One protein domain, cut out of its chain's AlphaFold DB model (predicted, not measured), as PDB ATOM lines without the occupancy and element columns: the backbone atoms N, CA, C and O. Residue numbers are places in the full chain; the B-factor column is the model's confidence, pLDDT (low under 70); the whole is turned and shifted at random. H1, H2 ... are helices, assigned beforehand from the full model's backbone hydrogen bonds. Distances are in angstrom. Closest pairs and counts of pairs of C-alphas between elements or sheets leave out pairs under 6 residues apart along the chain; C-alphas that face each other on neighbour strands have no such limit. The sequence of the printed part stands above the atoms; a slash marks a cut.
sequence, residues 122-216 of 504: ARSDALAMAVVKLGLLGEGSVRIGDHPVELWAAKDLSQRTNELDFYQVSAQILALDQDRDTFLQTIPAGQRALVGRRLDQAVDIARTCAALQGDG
ATOM      1  N   ALA A 122     154.031 247.380 174.060       43.78
ATOM      2  CA  ALA A 122     155.472 247.128 174.244       43.78
ATOM      3  C   ALA A 122     156.470 248.139 173.621       43.78
ATOM      4  O   ALA A 122     156.486 248.382 172.422       43.78
ATOM      5  N   ARG A 123     157.392 248.665 174.445       49.78
ATOM      6  CA  ARG A 123     158.329 249.777 174.147       49.78
ATOM      7  C   ARG A 123     159.005 249.785 172.755       49.78
ATOM      8  O   ARG A 123     159.312 250.875 172.278       49.78
ATOM      9  N   SER A 124     159.226 248.638 172.112       50.00
ATOM     10  CA  SER A 124     159.778 248.530 170.751       50.00
ATOM     11  C   SER A 124     158.826 249.034 169.656       50.00
ATOM     12  O   SER A 124     159.272 249.720 168.735       50.00
ATOM     13  N   ASP A 125     157.522 248.770 169.775       54.88
ATOM     14  CA  ASP A 125     156.509 249.150 168.777       54.88
ATOM     15  C   ASP A 125     156.249 250.658 168.812       54.88
ATOM     16  O   ASP A 125     156.198 251.328 167.781       54.88
ATOM     17  N   ALA A 126     156.186 251.231 170.016       54.03
ATOM     18  CA  ALA A 126     156.034 252.670 170.203       54.03
ATOM     19  C   ALA A 126     157.231 253.467 169.647       54.03
ATOM     20  O   ALA A 126     157.038 254.534 169.063       54.03
ATOM     21  N   LEU A 127     158.458 252.949 169.789       52.06
ATOM     22  CA  LEU A 127     159.673 253.582 169.270       52.06
ATOM     23  C   LEU A 127     159.758 253.488 167.744       52.06
ATOM     24  O   LEU A 127     160.035 254.493 167.090       52.06
ATOM     25  N   ALA A 128     159.468 252.318 167.171       55.72
ATOM     26  CA  ALA A 128     159.393 252.146 165.723       55.72
ATOM     27  C   ALA A 128     158.319 253.057 165.114       55.72
ATOM     28  O   ALA A 128     158.556 253.725 164.108       55.72
ATOM     29  N   MET A 129     157.165 253.164 165.772       58.31
ATOM     30  CA  MET A 129     156.084 254.027 165.323       58.31
ATOM     31  C   MET A 129     156.412 255.513 165.473       58.31
ATOM     32  O   MET A 129     156.087 256.303 164.590       58.31
ATOM     33  N   ALA A 130     157.110 255.911 166.538       56.59
ATOM     34  CA  ALA A 130     157.617 257.274 166.688       56.59
ATOM     35  C   ALA A 130     158.618 257.625 165.579       56.59
ATOM     36  O   ALA A 130     158.542 258.704 165.002       56.59
ATOM     37  N   VAL A 131     159.519 256.705 165.235       59.16
ATOM     38  CA  VAL A 131     160.478 256.853 164.134       59.16
ATOM     39  C   VAL A 131     159.774 257.011 162.791       59.16
ATOM     40  O   VAL A 131     160.096 257.930 162.039       59.16
ATOM     41  N   VAL A 132     158.803 256.143 162.499       59.81
ATOM     42  CA  VAL A 132     158.031 256.196 161.254       59.81
ATOM     43  C   VAL A 132     157.254 257.506 161.184       59.81
ATOM     44  O   VAL A 132     157.315 258.192 160.170       59.81
ATOM     45  N   LYS A 133     156.601 257.924 162.272       62.66
ATOM     46  CA  LYS A 133     155.875 259.199 162.334       62.66
ATOM     47  C   LYS A 133     156.795 260.406 162.168       62.66
ATOM     48  O   LYS A 133     156.497 261.271 161.352       62.66
ATOM     49  N   LEU A 134     157.925 260.456 162.873       59.53
ATOM     50  CA  LEU A 134     158.893 261.555 162.775       59.53
ATOM     51  C   LEU A 134     159.506 261.644 161.378       59.53
ATOM     52  O   LEU A 134     159.597 262.732 160.810       59.53
ATOM     53  N   GLY A 135     159.865 260.499 160.796       59.09
ATOM     54  CA  GLY A 135     160.326 260.446 159.420       59.09
ATOM     55  C   GLY A 135     159.233 260.867 158.448       59.09
ATOM     56  O   GLY A 135     159.501 261.666 157.570       59.09
ATOM     57  N   LEU A 136     157.978 260.444 158.609       61.41
ATOM     58  CA  LEU A 136     156.882 260.869 157.730       61.41
ATOM     59  C   LEU A 136     156.560 262.369 157.838       61.41
ATOM     60  O   LEU A 136     156.189 262.964 156.827       61.41
ATOM     61  N   LEU A 137     156.734 262.975 159.013       59.78
ATOM     62  CA  LEU A 137     156.447 264.391 159.271       59.78
ATOM     63  C   LEU A 137     157.566 265.348 158.821       59.78
ATOM     64  O   LEU A 137     157.294 266.530 158.614       59.78
ATOM     65  N   GLY A 138     158.800 264.867 158.629       55.16
ATOM     66  CA  GLY A 138     159.916 265.688 158.138       55.16
ATOM     67  C   GLY A 138     160.377 266.783 159.115       55.16
ATOM     68  O   GLY A 138     160.934 267.799 158.693       55.16
ATOM     69  N   GLU A 139     160.133 266.621 160.418       52.28
ATOM     70  CA  GLU A 139     160.532 267.607 161.428       52.28
ATOM     71  C   GLU A 139     162.061 267.629 161.638       52.28
ATOM     72  O   GLU A 139     162.716 266.591 161.681       52.28
ATOM     73  N   GLY A 140     162.643 268.827 161.808       48.00
ATOM     74  CA  GLY A 140     164.042 268.990 162.240       48.00
ATOM     75  C   GLY A 140     165.094 269.160 161.136       48.00
ATOM     76  O   GLY A 140     166.108 268.474 161.159       48.00
ATOM     77  N   SER A 141     164.921 270.129 160.223       39.94
ATOM     78  CA  SER A 141     165.848 270.470 159.108       39.94
ATOM     79  C   SER A 141     165.901 269.476 157.937       39.94
ATOM     80  O   SER A 141     166.799 269.532 157.096       39.94
ATOM     81  N   VAL A 142     164.902 268.602 157.846       51.59
ATOM     82  CA  VAL A 142     164.810 267.565 156.818       51.59
ATOM     83  C   VAL A 142     164.236 268.136 155.518       51.59
ATOM     84  O   VAL A 142     163.377 269.018 155.519       51.59
ATOM     85  N   ARG A 143     164.738 267.654 154.378       55.22
ATOM     86  CA  ARG A 143     164.224 268.003 153.049       55.22
ATOM     87  C   ARG A 143     162.782 267.485 152.945       55.22
ATOM     88  O   ARG A 143     162.563 266.281 152.867       55.22
ATOM     89  N   ILE A 144     161.801 268.385 152.965       61.84
ATOM     90  CA  ILE A 144     160.381 268.024 152.851       61.84
ATOM     91  C   ILE A 144     160.079 267.691 151.380       61.84
ATOM     92  O   ILE A 144     159.736 268.571 150.595       61.84
ATOM     93  N   GLY A 145     160.277 266.428 150.998       75.44
ATOM     94  CA  GLY A 145     159.929 265.879 149.681       75.44
ATOM     95  C   GLY A 145     158.877 264.771 149.764       75.44
ATOM     96  O   GLY A 145     158.464 264.373 150.851       75.44
ATOM     97  N   ASP A 146     158.454 264.233 148.622       78.94
ATOM     98  CA  ASP A 146     157.525 263.090 148.585       78.94
ATOM     99  C   ASP A 146     158.207 261.759 148.966       78.94
ATOM    100  O   ASP A 146     157.531 260.789 149.305       78.94
ATOM    101  N   HIS A 147     159.543 261.710 148.949       84.81
ATOM    102  CA  HIS A 147     160.341 260.527 149.268       84.81
ATOM    103  C   HIS A 147     160.921 260.643 150.684       84.81
ATOM    104  O   HIS A 147     161.743 261.531 150.918       84.81
ATOM    105  N   PRO A 148     160.542 259.768 151.635       82.25
ATOM    106  CA  PRO A 148     161.034 259.843 153.009       82.25
ATOM    107  C   PRO A 148     162.445 259.242 153.167       82.25
ATOM    108  O   PRO A 148     162.672 258.413 154.043       82.25
ATOM    109  N   VAL A 149     163.395 259.626 152.302       79.50
ATOM    110  CA  VAL A 149     164.773 259.089 152.220       79.50
ATOM    111  C   VAL A 149     165.480 258.993 153.578       79.50
ATOM    112  O   VAL A 149     166.283 258.090 153.798       79.50
ATOM    113  N   GLU A 150     165.166 259.886 154.509       74.12
ATOM    114  CA  GLU A 150     165.673 259.939 155.877       74.12
ATOM    115  C   GLU A 150     165.329 258.707 156.721       74.12
ATOM    116  O   GLU A 150     166.155 258.315 157.548       74.12
ATOM    117  N   LEU A 151     164.188 258.046 156.472       74.12
ATOM    118  CA  LEU A 151     163.827 256.781 157.128       74.12
ATOM    119  C   LEU A 151     164.865 255.690 156.836       74.12
ATOM    120  O   LEU A 151     165.047 254.770 157.630       74.12
ATOM    121  N   TRP A 152     165.580 255.819 155.715       72.56
ATOM    122  CA  TRP A 152     166.575 254.860 155.230       72.56
ATOM    123  C   TRP A 152     168.014 255.383 155.282       72.56
ATOM    124  O   TRP A 152     168.963 254.598 155.258       72.56
ATOM    125  N   ALA A 153     168.199 256.704 155.345       63.53
ATOM    126  CA  ALA A 153     169.503 257.357 155.404       63.53
ATOM    127  C   ALA A 153     170.011 257.560 156.836       63.53
ATOM    128  O   ALA A 153     171.218 257.722 157.037       63.53
ATOM    129  N   ALA A 154     169.128 257.523 157.836       54.09
ATOM    130  CA  ALA A 154     169.531 257.558 159.229       54.09
ATOM    131  C   ALA A 154     170.260 256.253 159.595       54.09
ATOM    132  O   ALA A 154     169.693 255.339 160.185       54.09
ATOM    133  N   LYS A 155     171.574 256.204 159.338       49.34
ATOM    134  CA  LYS A 155     172.515 255.363 160.108       49.34
ATOM    135  C   LYS A 155     172.296 255.528 161.620       49.34
ATOM    136  O   LYS A 155     172.575 254.622 162.393       49.34
ATOM    137  N   ASP A 156     171.756 256.680 162.007       48.59
ATOM    138  CA  ASP A 156     171.320 257.025 163.349       48.59
ATOM    139  C   ASP A 156     170.120 256.218 163.854       48.59
ATOM    140  O   ASP A 156     169.951 256.151 165.061       48.59
ATOM    141  N   LEU A 157     169.284 255.601 163.011       48.56
ATOM    142  CA  LEU A 157     168.144 254.833 163.520       48.56
ATOM    143  C   LEU A 157     168.595 253.563 164.228       48.56
ATOM    144  O   LEU A 157     168.188 253.346 165.362       48.56
ATOM    145  N   SER A 158     169.517 252.802 163.637       45.00
ATOM    146  CA  SER A 158     170.101 251.641 164.312       45.00
ATOM    147  C   SER A 158     170.972 252.034 165.508       45.00
ATOM    148  O   SER A 158     170.963 251.328 166.506       45.00
ATOM    149  N   GLN A 159     171.664 253.183 165.470       49.56
ATOM    150  CA  GLN A 159     172.433 253.679 166.626       49.56
ATOM    151  C   GLN A 159     171.558 254.234 167.763       49.56
ATOM    152  O   GLN A 159     171.972 254.206 168.920       49.56
ATOM    153  N   ARG A 160     170.372 254.771 167.453       46.91
ATOM    154  CA  ARG A 160     169.436 255.328 168.443       46.91
ATOM    155  C   ARG A 160     168.510 254.275 169.027       46.91
ATOM    156  O   ARG A 160     168.065 254.458 170.155       46.91
ATOM    157  N   THR A 161     168.207 253.214 168.284       50.75
ATOM    158  CA  THR A 161     167.327 252.152 168.772       50.75
ATOM    159  C   THR A 161     168.090 250.921 169.240       50.75
ATOM    160  O   THR A 161     167.537 250.238 170.084       50.75
ATOM    161  N   ASN A 162     169.317 250.641 168.759       50.09
ATOM    162  CA  ASN A 162     170.163 249.457 169.054       50.09
ATOM    163  C   ASN A 162     169.466 248.074 168.998       50.09
ATOM    164  O   ASN A 162     170.123 247.051 169.165       50.09
ATOM    165  N   GLU A 163     168.162 248.033 168.741       59.91
ATOM    166  CA  GLU A 163     167.278 246.892 168.968       59.91
ATOM    167  C   GLU A 163     166.376 246.620 167.762       59.91
ATOM    168  O   GLU A 163     165.825 245.527 167.676       59.91
ATOM    169  N   LEU A 164     166.228 247.576 166.829       65.38
ATOM    170  CA  LEU A 164     165.362 247.398 165.665       65.38
ATOM    171  C   LEU A 164     166.160 247.086 164.401       65.38
ATOM    172  O   LEU A 164     166.883 247.941 163.881       65.38
ATOM    173  N   ASP A 165     165.988 245.867 163.891       76.75
ATOM    174  CA  ASP A 165     166.416 245.519 162.545       76.75
ATOM    175  C   ASP A 165     165.506 246.182 161.491       76.75
ATOM    176  O   ASP A 165     164.400 246.671 161.747       76.75
ATOM    177  N   PHE A 166     165.998 246.231 160.259       81.44
ATOM    178  CA  PHE A 166     165.316 246.921 159.173       81.44
ATOM    179  C   PHE A 166     164.019 246.221 158.708       81.44
ATOM    180  O   PHE A 166     163.105 246.866 158.176       81.44
ATOM    181  N   TYR A 167     163.895 244.915 158.944       89.25
ATOM    182  CA  TYR A 167     162.677 244.161 158.661       89.25
ATOM    183  C   TYR A 167     161.576 244.464 159.675       89.25
ATOM    184  O   TYR A 167     160.418 244.605 159.286       89.25
ATOM    185  N   GLN A 168     161.924 244.679 160.941       85.94
ATOM    186  CA  GLN A 168     160.991 245.124 161.971       85.94
ATOM    187  C   GLN A 168     160.428 246.508 161.643       85.94
ATOM    188  O   GLN A 168     159.215 246.693 161.693       85.94
ATOM    189  N   VAL A 169     161.264 247.462 161.211       83.38
ATOM    190  CA  VAL A 169     160.777 248.776 160.741       83.38
ATOM    191  C   VAL A 169     159.795 248.612 159.578       83.38
ATOM    192  O   VAL A 169     158.732 249.231 159.567       83.38
ATOM    193  N   SER A 170     160.113 247.738 158.622       89.00
ATOM    194  CA  SER A 170     159.234 247.450 157.485       89.00
ATOM    195  C   SER A 170     157.893 246.855 157.928       89.00
ATOM    196  O   SER A 170     156.846 247.310 157.475       89.00
ATOM    197  N   ALA A 171     157.895 245.899 158.859       89.75
ATOM    198  CA  ALA A 171     156.671 245.314 159.405       89.75
ATOM    199  C   ALA A 171     155.770 246.367 160.076       89.75
ATOM    200  O   ALA A 171     154.556 246.345 159.890       89.75
ATOM    201  N   GLN A 172     156.360 247.336 160.780       86.69
ATOM    202  CA  GLN A 172     155.626 248.423 161.438       86.69
ATOM    203  C   GLN A 172     155.002 249.396 160.430       86.69
ATOM    204  O   GLN A 172     153.883 249.861 160.632       86.69
ATOM    205  N   ILE A 173     155.685 249.672 159.314       89.00
ATOM    206  CA  ILE A 173     155.119 250.468 158.214       89.00
ATOM    207  C   ILE A 173     153.920 249.742 157.586       89.00
ATOM    208  O   ILE A 173     152.907 250.372 157.298       89.00
ATOM    209  N   LEU A 174     154.011 248.422 157.394       92.62
ATOM    210  CA  LEU A 174     152.902 247.625 156.858       92.62
ATOM    211  C   LEU A 174     151.720 247.550 157.827       92.62
ATOM    212  O   LEU A 174     150.579 247.610 157.382       92.62
ATOM    213  N   ALA A 175     151.978 247.457 159.132       89.75
ATOM    214  CA  ALA A 175     150.933 247.545 160.148       89.75
ATOM    215  C   ALA A 175     150.256 248.928 160.128       89.75
ATOM    216  O   ALA A 175     149.034 249.015 160.139       89.75
ATOM    217  N   LEU A 176     151.032 250.011 159.999       88.12
ATOM    218  CA  LEU A 176     150.491 251.367 159.884       88.12
ATOM    219  C   LEU A 176     149.596 251.554 158.645       88.12
ATOM    220  O   LEU A 176     148.619 252.294 158.713       88.12
ATOM    221  N   ASP A 177     149.912 250.894 157.526       93.56
ATOM    222  CA  ASP A 177     149.091 250.915 156.301       93.56
ATOM    223  C   ASP A 177     147.722 250.241 156.496       93.56
ATOM    224  O   ASP A 177     146.753 250.630 155.849       93.56
ATOM    225  N   GLN A 178     147.606 249.273 157.414       93.62
ATOM    226  CA  GLN A 178     146.320 248.637 157.740       93.62
ATOM    227  C   GLN A 178     145.368 249.612 158.447       93.62
ATOM    228  O   GLN A 178     144.169 249.593 158.182       93.62
ATOM    229  N   ASP A 179     145.914 250.519 159.263       92.44
ATOM    230  CA  ASP A 179     145.179 251.572 159.978       92.44
ATOM    231  C   ASP A 179     145.347 252.958 159.326       92.44
ATOM    232  O   ASP A 179     145.253 254.001 159.984       92.44
ATOM    233  N   ARG A 180     145.612 252.989 158.013       91.38
ATOM    234  CA  ARG A 180     146.013 254.191 157.269       91.38
ATOM    235  C   ARG A 180     145.084 255.383 157.463       91.38
ATOM    236  O   ARG A 180     145.563 256.488 157.716       91.38
ATOM    237  N   ASP A 181     143.778 255.183 157.333       92.81
ATOM    238  CA  ASP A 181     142.810 256.281 157.418       92.81
ATOM    239  C   ASP A 181     142.772 256.876 158.826       92.81
ATOM    240  O   ASP A 181     142.819 258.098 158.986       92.81
ATOM    241  N   THR A 182     142.783 256.018 159.848       90.88
ATOM    242  CA  THR A 182     142.881 256.419 161.257       90.88
ATOM    243  C   THR A 182     144.166 257.205 161.494       90.88
ATOM    244  O   THR A 182     144.129 258.300 162.057       90.88
ATOM    245  N   PHE A 183     145.304 256.703 161.006       87.00
ATOM    246  CA  PHE A 183     146.583 257.395 161.109       87.00
ATOM    247  C   PHE A 183     146.541 258.778 160.440       87.00
ATOM    248  O   PHE A 183     146.877 259.773 161.081       87.00
ATOM    249  N   LEU A 184     146.076 258.880 159.192       86.25
ATOM    250  CA  LEU A 184     146.027 260.146 158.452       86.25
ATOM    251  C   LEU A 184     145.045 261.152 159.065       86.25
ATOM    252  O   LEU A 184     145.270 262.359 158.963       86.25
ATOM    253  N   GLN A 185     143.991 260.700 159.746       90.81
ATOM    254  CA  GLN A 185     143.101 261.589 160.497       90.81
ATOM    255  C   GLN A 185     143.812 262.283 161.668       90.81
ATOM    256  O   GLN A 185     143.500 263.448 161.933       90.81
ATOM    257  N   THR A 186     144.808 261.635 162.295       87.44
ATOM    258  CA  THR A 186     145.638 262.253 163.352       87.44
ATOM    259  C   THR A 186     146.581 263.344 162.834       87.44
ATOM    260  O   THR A 186     147.078 264.153 163.613       87.44
ATOM    261  N   ILE A 187     146.810 263.405 161.519       84.38
ATOM    262  CA  ILE A 187     147.690 264.394 160.889       84.38
ATOM    263  C   ILE A 187     146.905 265.691 160.610       84.38
ATOM    264  O   ILE A 187     145.761 265.618 160.134       84.38
ATOM    265  N   PRO A 188     147.486 266.888 160.838       87.19
ATOM    266  CA  PRO A 188     146.856 268.159 160.484       87.19
ATOM    267  C   PRO A 188     146.392 268.181 159.024       87.19
ATOM    268  O   PRO A 188     147.134 267.777 158.129       87.19
ATOM    269  N   ALA A 189     145.180 268.686 158.763       89.94
ATOM    270  CA  ALA A 189     144.536 268.603 157.447       89.94
ATOM    271  C   ALA A 189     145.428 269.088 156.285       89.94
ATOM    272  O   ALA A 189     145.481 268.434 155.246       89.94
ATOM    273  N   GLY A 190     146.186 270.172 156.487       86.81
ATOM    274  CA  GLY A 190     147.112 270.716 155.485       86.81
ATOM    275  C   GLY A 190     148.327 269.830 155.167       86.81
ATOM    276  O   GLY A 190     148.960 270.023 154.135       86.81
ATOM    277  N   GLN A 191     148.649 268.849 156.013       85.56
ATOM    278  CA  GLN A 191     149.792 267.942 155.851       85.56
ATOM    279  C   GLN A 191     149.386 266.534 155.392       85.56
ATOM    280  O   GLN A 191     150.230 265.797 154.881       85.56
ATOM    281  N   ARG A 192     148.105 266.158 155.521       87.69
ATOM    282  CA  ARG A 192     147.606 264.801 155.220       87.69
ATOM    283  C   ARG A 192     147.990 264.309 153.831       87.69
ATOM    284  O   ARG A 192     148.409 263.169 153.691       87.69
ATOM    285  N   ALA A 193     147.879 265.168 152.816       89.12
ATOM    286  CA  ALA A 193     148.201 264.792 151.440       89.12
ATOM    287  C   ALA A 193     149.689 264.446 151.264       89.12
ATOM    288  O   ALA A 193     150.019 263.469 150.594       89.12
ATOM    289  N   LEU A 194     150.587 265.224 151.876       85.06
ATOM    290  CA  LEU A 194     152.025 264.960 151.836       85.06
ATOM    291  C   LEU A 194     152.375 263.690 152.621       85.06
ATOM    292  O   LEU A 194     153.064 262.820 152.095       85.06
ATOM    293  N   VAL A 195     151.873 263.561 153.854       85.75
ATOM    294  CA  VAL A 195     152.119 262.376 154.692       85.75
ATOM    295  C   VAL A 195     151.562 261.115 154.033       85.75
ATOM    296  O   VAL A 195     152.231 260.088 154.048       85.75
ATOM    297  N   GLY A 196     150.399 261.197 153.383       89.62
ATOM    298  CA  GLY A 196     149.823 260.106 152.601       89.62
ATOM    299  C   GLY A 196     150.745 259.637 151.473       89.62
ATOM    300  O   GLY A 196     151.038 258.449 151.397       89.62
ATOM    301  N   ARG A 197     151.282 260.559 150.658       90.12
ATOM    302  CA  ARG A 197     152.242 260.204 149.593       90.12
ATOM    303  C   ARG A 197     153.535 259.606 150.146       90.12
ATOM    304  O   ARG A 197     154.067 258.655 149.579       90.12
ATOM    305  N   ARG A 198     154.037 260.135 151.262       89.94
ATOM    306  CA  ARG A 198     155.231 259.597 151.932       89.94
ATOM    307  C   ARG A 198     154.968 258.199 152.497       89.94
ATOM    308  O   ARG A 198     155.829 257.330 152.373       89.94
ATOM    309  N   LEU A 199     153.773 257.953 153.041       90.44
ATOM    310  CA  LEU A 199     153.347 256.627 153.483       90.44
ATOM    311  C   LEU A 199     153.258 255.651 152.304       90.44
ATOM    312  O   LEU A 199     153.773 254.548 152.427       90.44
ATOM    313  N   ASP A 200     152.736 256.059 151.141       92.94
ATOM    314  CA  ASP A 200     152.742 255.211 149.933       92.94
ATOM    315  C   ASP A 200     154.152 254.750 149.552       92.94
ATOM    316  O   ASP A 200     154.385 253.569 149.284       92.94
ATOM    317  N   GLN A 201     155.112 255.680 149.563       91.75
ATOM    318  CA  GLN A 201     156.515 255.367 149.292       91.75
ATOM    319  C   GLN A 201     157.093 254.402 150.335       91.75
ATOM    320  O   GLN A 201     157.778 253.443 149.977       91.75
ATOM    321  N   ALA A 202     156.803 254.635 151.615       90.94
ATOM    322  CA  ALA A 202     157.261 253.791 152.709       90.94
ATOM    323  C   ALA A 202     156.683 252.375 152.637       90.94
ATOM    324  O   ALA A 202     157.423 251.408 152.805       90.94
ATOM    325  N   VAL A 203     155.395 252.244 152.330       93.56
ATOM    326  CA  VAL A 203     154.702 250.961 152.194       93.56
ATOM    327  C   VAL A 203     155.266 250.148 151.040       93.56
ATOM    328  O   VAL A 203     155.537 248.960 151.204       93.56
ATOM    329  N   ASP A 204     155.498 250.763 149.883       94.31
ATOM    330  CA  ASP A 204     156.087 250.057 148.743       94.31
ATOM    331  C   ASP A 204     157.509 249.543 149.043       94.31
ATOM    332  O   ASP A 204     157.849 248.398 148.719       94.31
ATOM    333  N   ILE A 205     158.321 250.330 149.758       93.94
ATOM    334  CA  ILE A 205     159.623 249.865 150.251       93.94
ATOM    335  C   ILE A 205     159.469 248.750 151.273       93.94
ATOM    336  O   ILE A 205     160.156 247.739 151.161       93.94
ATOM    337  N   ALA A 206     158.558 248.879 152.233       93.44
ATOM    338  CA  ALA A 206     158.338 247.860 153.249       93.44
ATOM    339  C   ALA A 206     157.894 246.520 152.635       93.44
ATOM    340  O   ALA A 206     158.395 245.468 153.030       93.44
ATOM    341  N   ARG A 207     157.041 246.542 151.599       96.06
ATOM    342  CA  ARG A 207     156.670 245.346 150.816       96.06
ATOM    343  C   ARG A 207     157.877 244.744 150.095       96.06
ATOM    344  O   ARG A 207     158.033 243.528 150.073       96.06
ATOM    345  N   THR A 208     158.754 245.585 149.549       96.00
ATOM    346  CA  THR A 208     160.016 245.140 148.936       96.00
ATOM    347  C   THR A 208     160.938 244.478 149.965       96.00
ATOM    348  O   THR A 208     161.516 243.428 149.694       96.00
ATOM    349  N   CYS A 209     161.033 245.036 151.173       95.06
ATOM    350  CA  CYS A 209     161.801 244.453 152.274       95.06
ATOM    351  C   CYS A 209     161.229 243.106 152.711       95.06
ATOM    352  O   CYS A 209     161.989 242.160 152.886       95.06
ATOM    353  N   ALA A 210     159.905 242.998 152.835       96.06
ATOM    354  CA  ALA A 210     159.240 241.743 153.165       96.06
ATOM    355  C   ALA A 210     159.499 240.661 152.100       96.06
ATOM    356  O   ALA A 210     159.762 239.513 152.450       96.06
ATOM    357  N   ALA A 211     159.500 241.026 150.810       97.50
ATOM    358  CA  ALA A 211     159.846 240.104 149.727       97.50
ATOM    359  C   ALA A 211     161.305 239.623 149.818       97.50
ATOM    360  O   ALA A 211     161.566 238.428 149.708       97.50
ATOM    361  N   LEU A 212     162.249 240.531 150.090       97.88
ATOM    362  CA  LEU A 212     163.659 240.194 150.319       97.88
ATOM    363  C   LEU A 212     163.834 239.284 151.548       97.88
ATOM    364  O   LEU A 212     164.565 238.297 151.477       97.88
ATOM    365  N   GLN A 213     163.139 239.576 152.651       96.81
ATOM    366  CA  GLN A 213     163.182 238.782 153.881       96.81
ATOM    367  C   GLN A 213     162.631 237.371 153.674       96.81
ATOM    368  O   GLN A 213     163.285 236.400 154.047       96.81
ATOM    369  N   GLY A 214     161.448 237.250 153.061       96.69
ATOM    370  CA  GLY A 214     160.832 235.956 152.750       96.69
ATOM    371  C   GLY A 214     161.690 235.107 151.814       96.69
ATOM    372  O   GLY A 214     161.578 233.886 151.787       96.69
ATOM    373  N   ASP A 215     162.596 235.762 151.095       96.75
ATOM    374  CA  ASP A 215     163.555 235.146 150.203       96.75
ATOM    375  C   ASP A 215     164.960 234.982 150.813       96.75
ATOM    376  O   ASP A 215     165.927 234.642 150.123       96.75
ATOM    377  N   GLY A 216     165.085 235.210 152.120       96.38
ATOM    378  CA  GLY A 216     166.290 234.963 152.900       96.38
ATOM    379  C   GLY A 216     167.418 235.960 152.662       96.38
ATOM    380  O   GLY A 216     168.561 235.619 152.934       96.38
TER     381      GLY A 216
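This is residues 122 to 216 of the 504 residues of an uncharacterized protein of Comamonas sp. SCN 65-56 (UniProt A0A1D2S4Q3). The long helix H6 and the helix H4 cross each other, packed together, H1 packs across H4 and reaches the first half of H6 with its last residues, 136 to 137, and H5 folds back on residues 192 to 196 of H6. The small helices H2 and H3 lie on the side of H1 away from H5. The 95 printed residues hold six named helices, H1 to H6 in order, and no named strand; the class is all helix. The whole is compact, with a radius of gyration of the C-alphas of 12.9 A and spans of 40 by 27 by 26 A.

H6, residues 192 to 214, is 31.8 A long and ends at C-alpha 214 (160.832, 235.956, 152.750). H4 is residues 166 to 178, 19.1 A; H5 is 180 to 186, 10.1 A. H1, residues 123 to 137, 20.9 A, begins at C-alpha 123 (158.329, 249.777, 174.147). H2 is 150 to 153, 4.6 A; H3 is 155 to 161, 10.6 A.

H6 and H4 touch at Ser 170 and Ala 206, closest C-alphas 4.3 A, at a steep tilt of 51 degrees, opposite ways. H5 and H6 form a helical hairpin; their closest C-alphas, Leu 184 and Arg 192, are 5.9 A apart, and H6 touches with residues 192 to 196 alone. H1 touches H6 with residues 136 to 137 alone, closest C-alphas Leu 136 and Val 195, 5.8 A. H1 and H4 touch, about perpendicular at 73 degrees, closest C-alphas Ala 128 and Val 169, 6.2 A. H1 touches H2, closest C-alphas Gly 135 and Leu 151, 5.6 A. H3 is close to H1 but not clearly touching, C-alphas Leu 127 and Thr 161, 7.8 A. Every O i to N i+4 pair is within hydrogen-bond range in H1, H4, H5 and H6; H3 has 2 of 3, and H2 is too short for one.

The C-alphas of Gly 190 and Gly 216, the two farthest apart, are 40.7 A apart. The printed part has no cut; the link from H1 to H2 is long, 12 residues. Mean pLDDT of the printed part is 76.0, with residues 122 to 144 and 153 to 164 under 70.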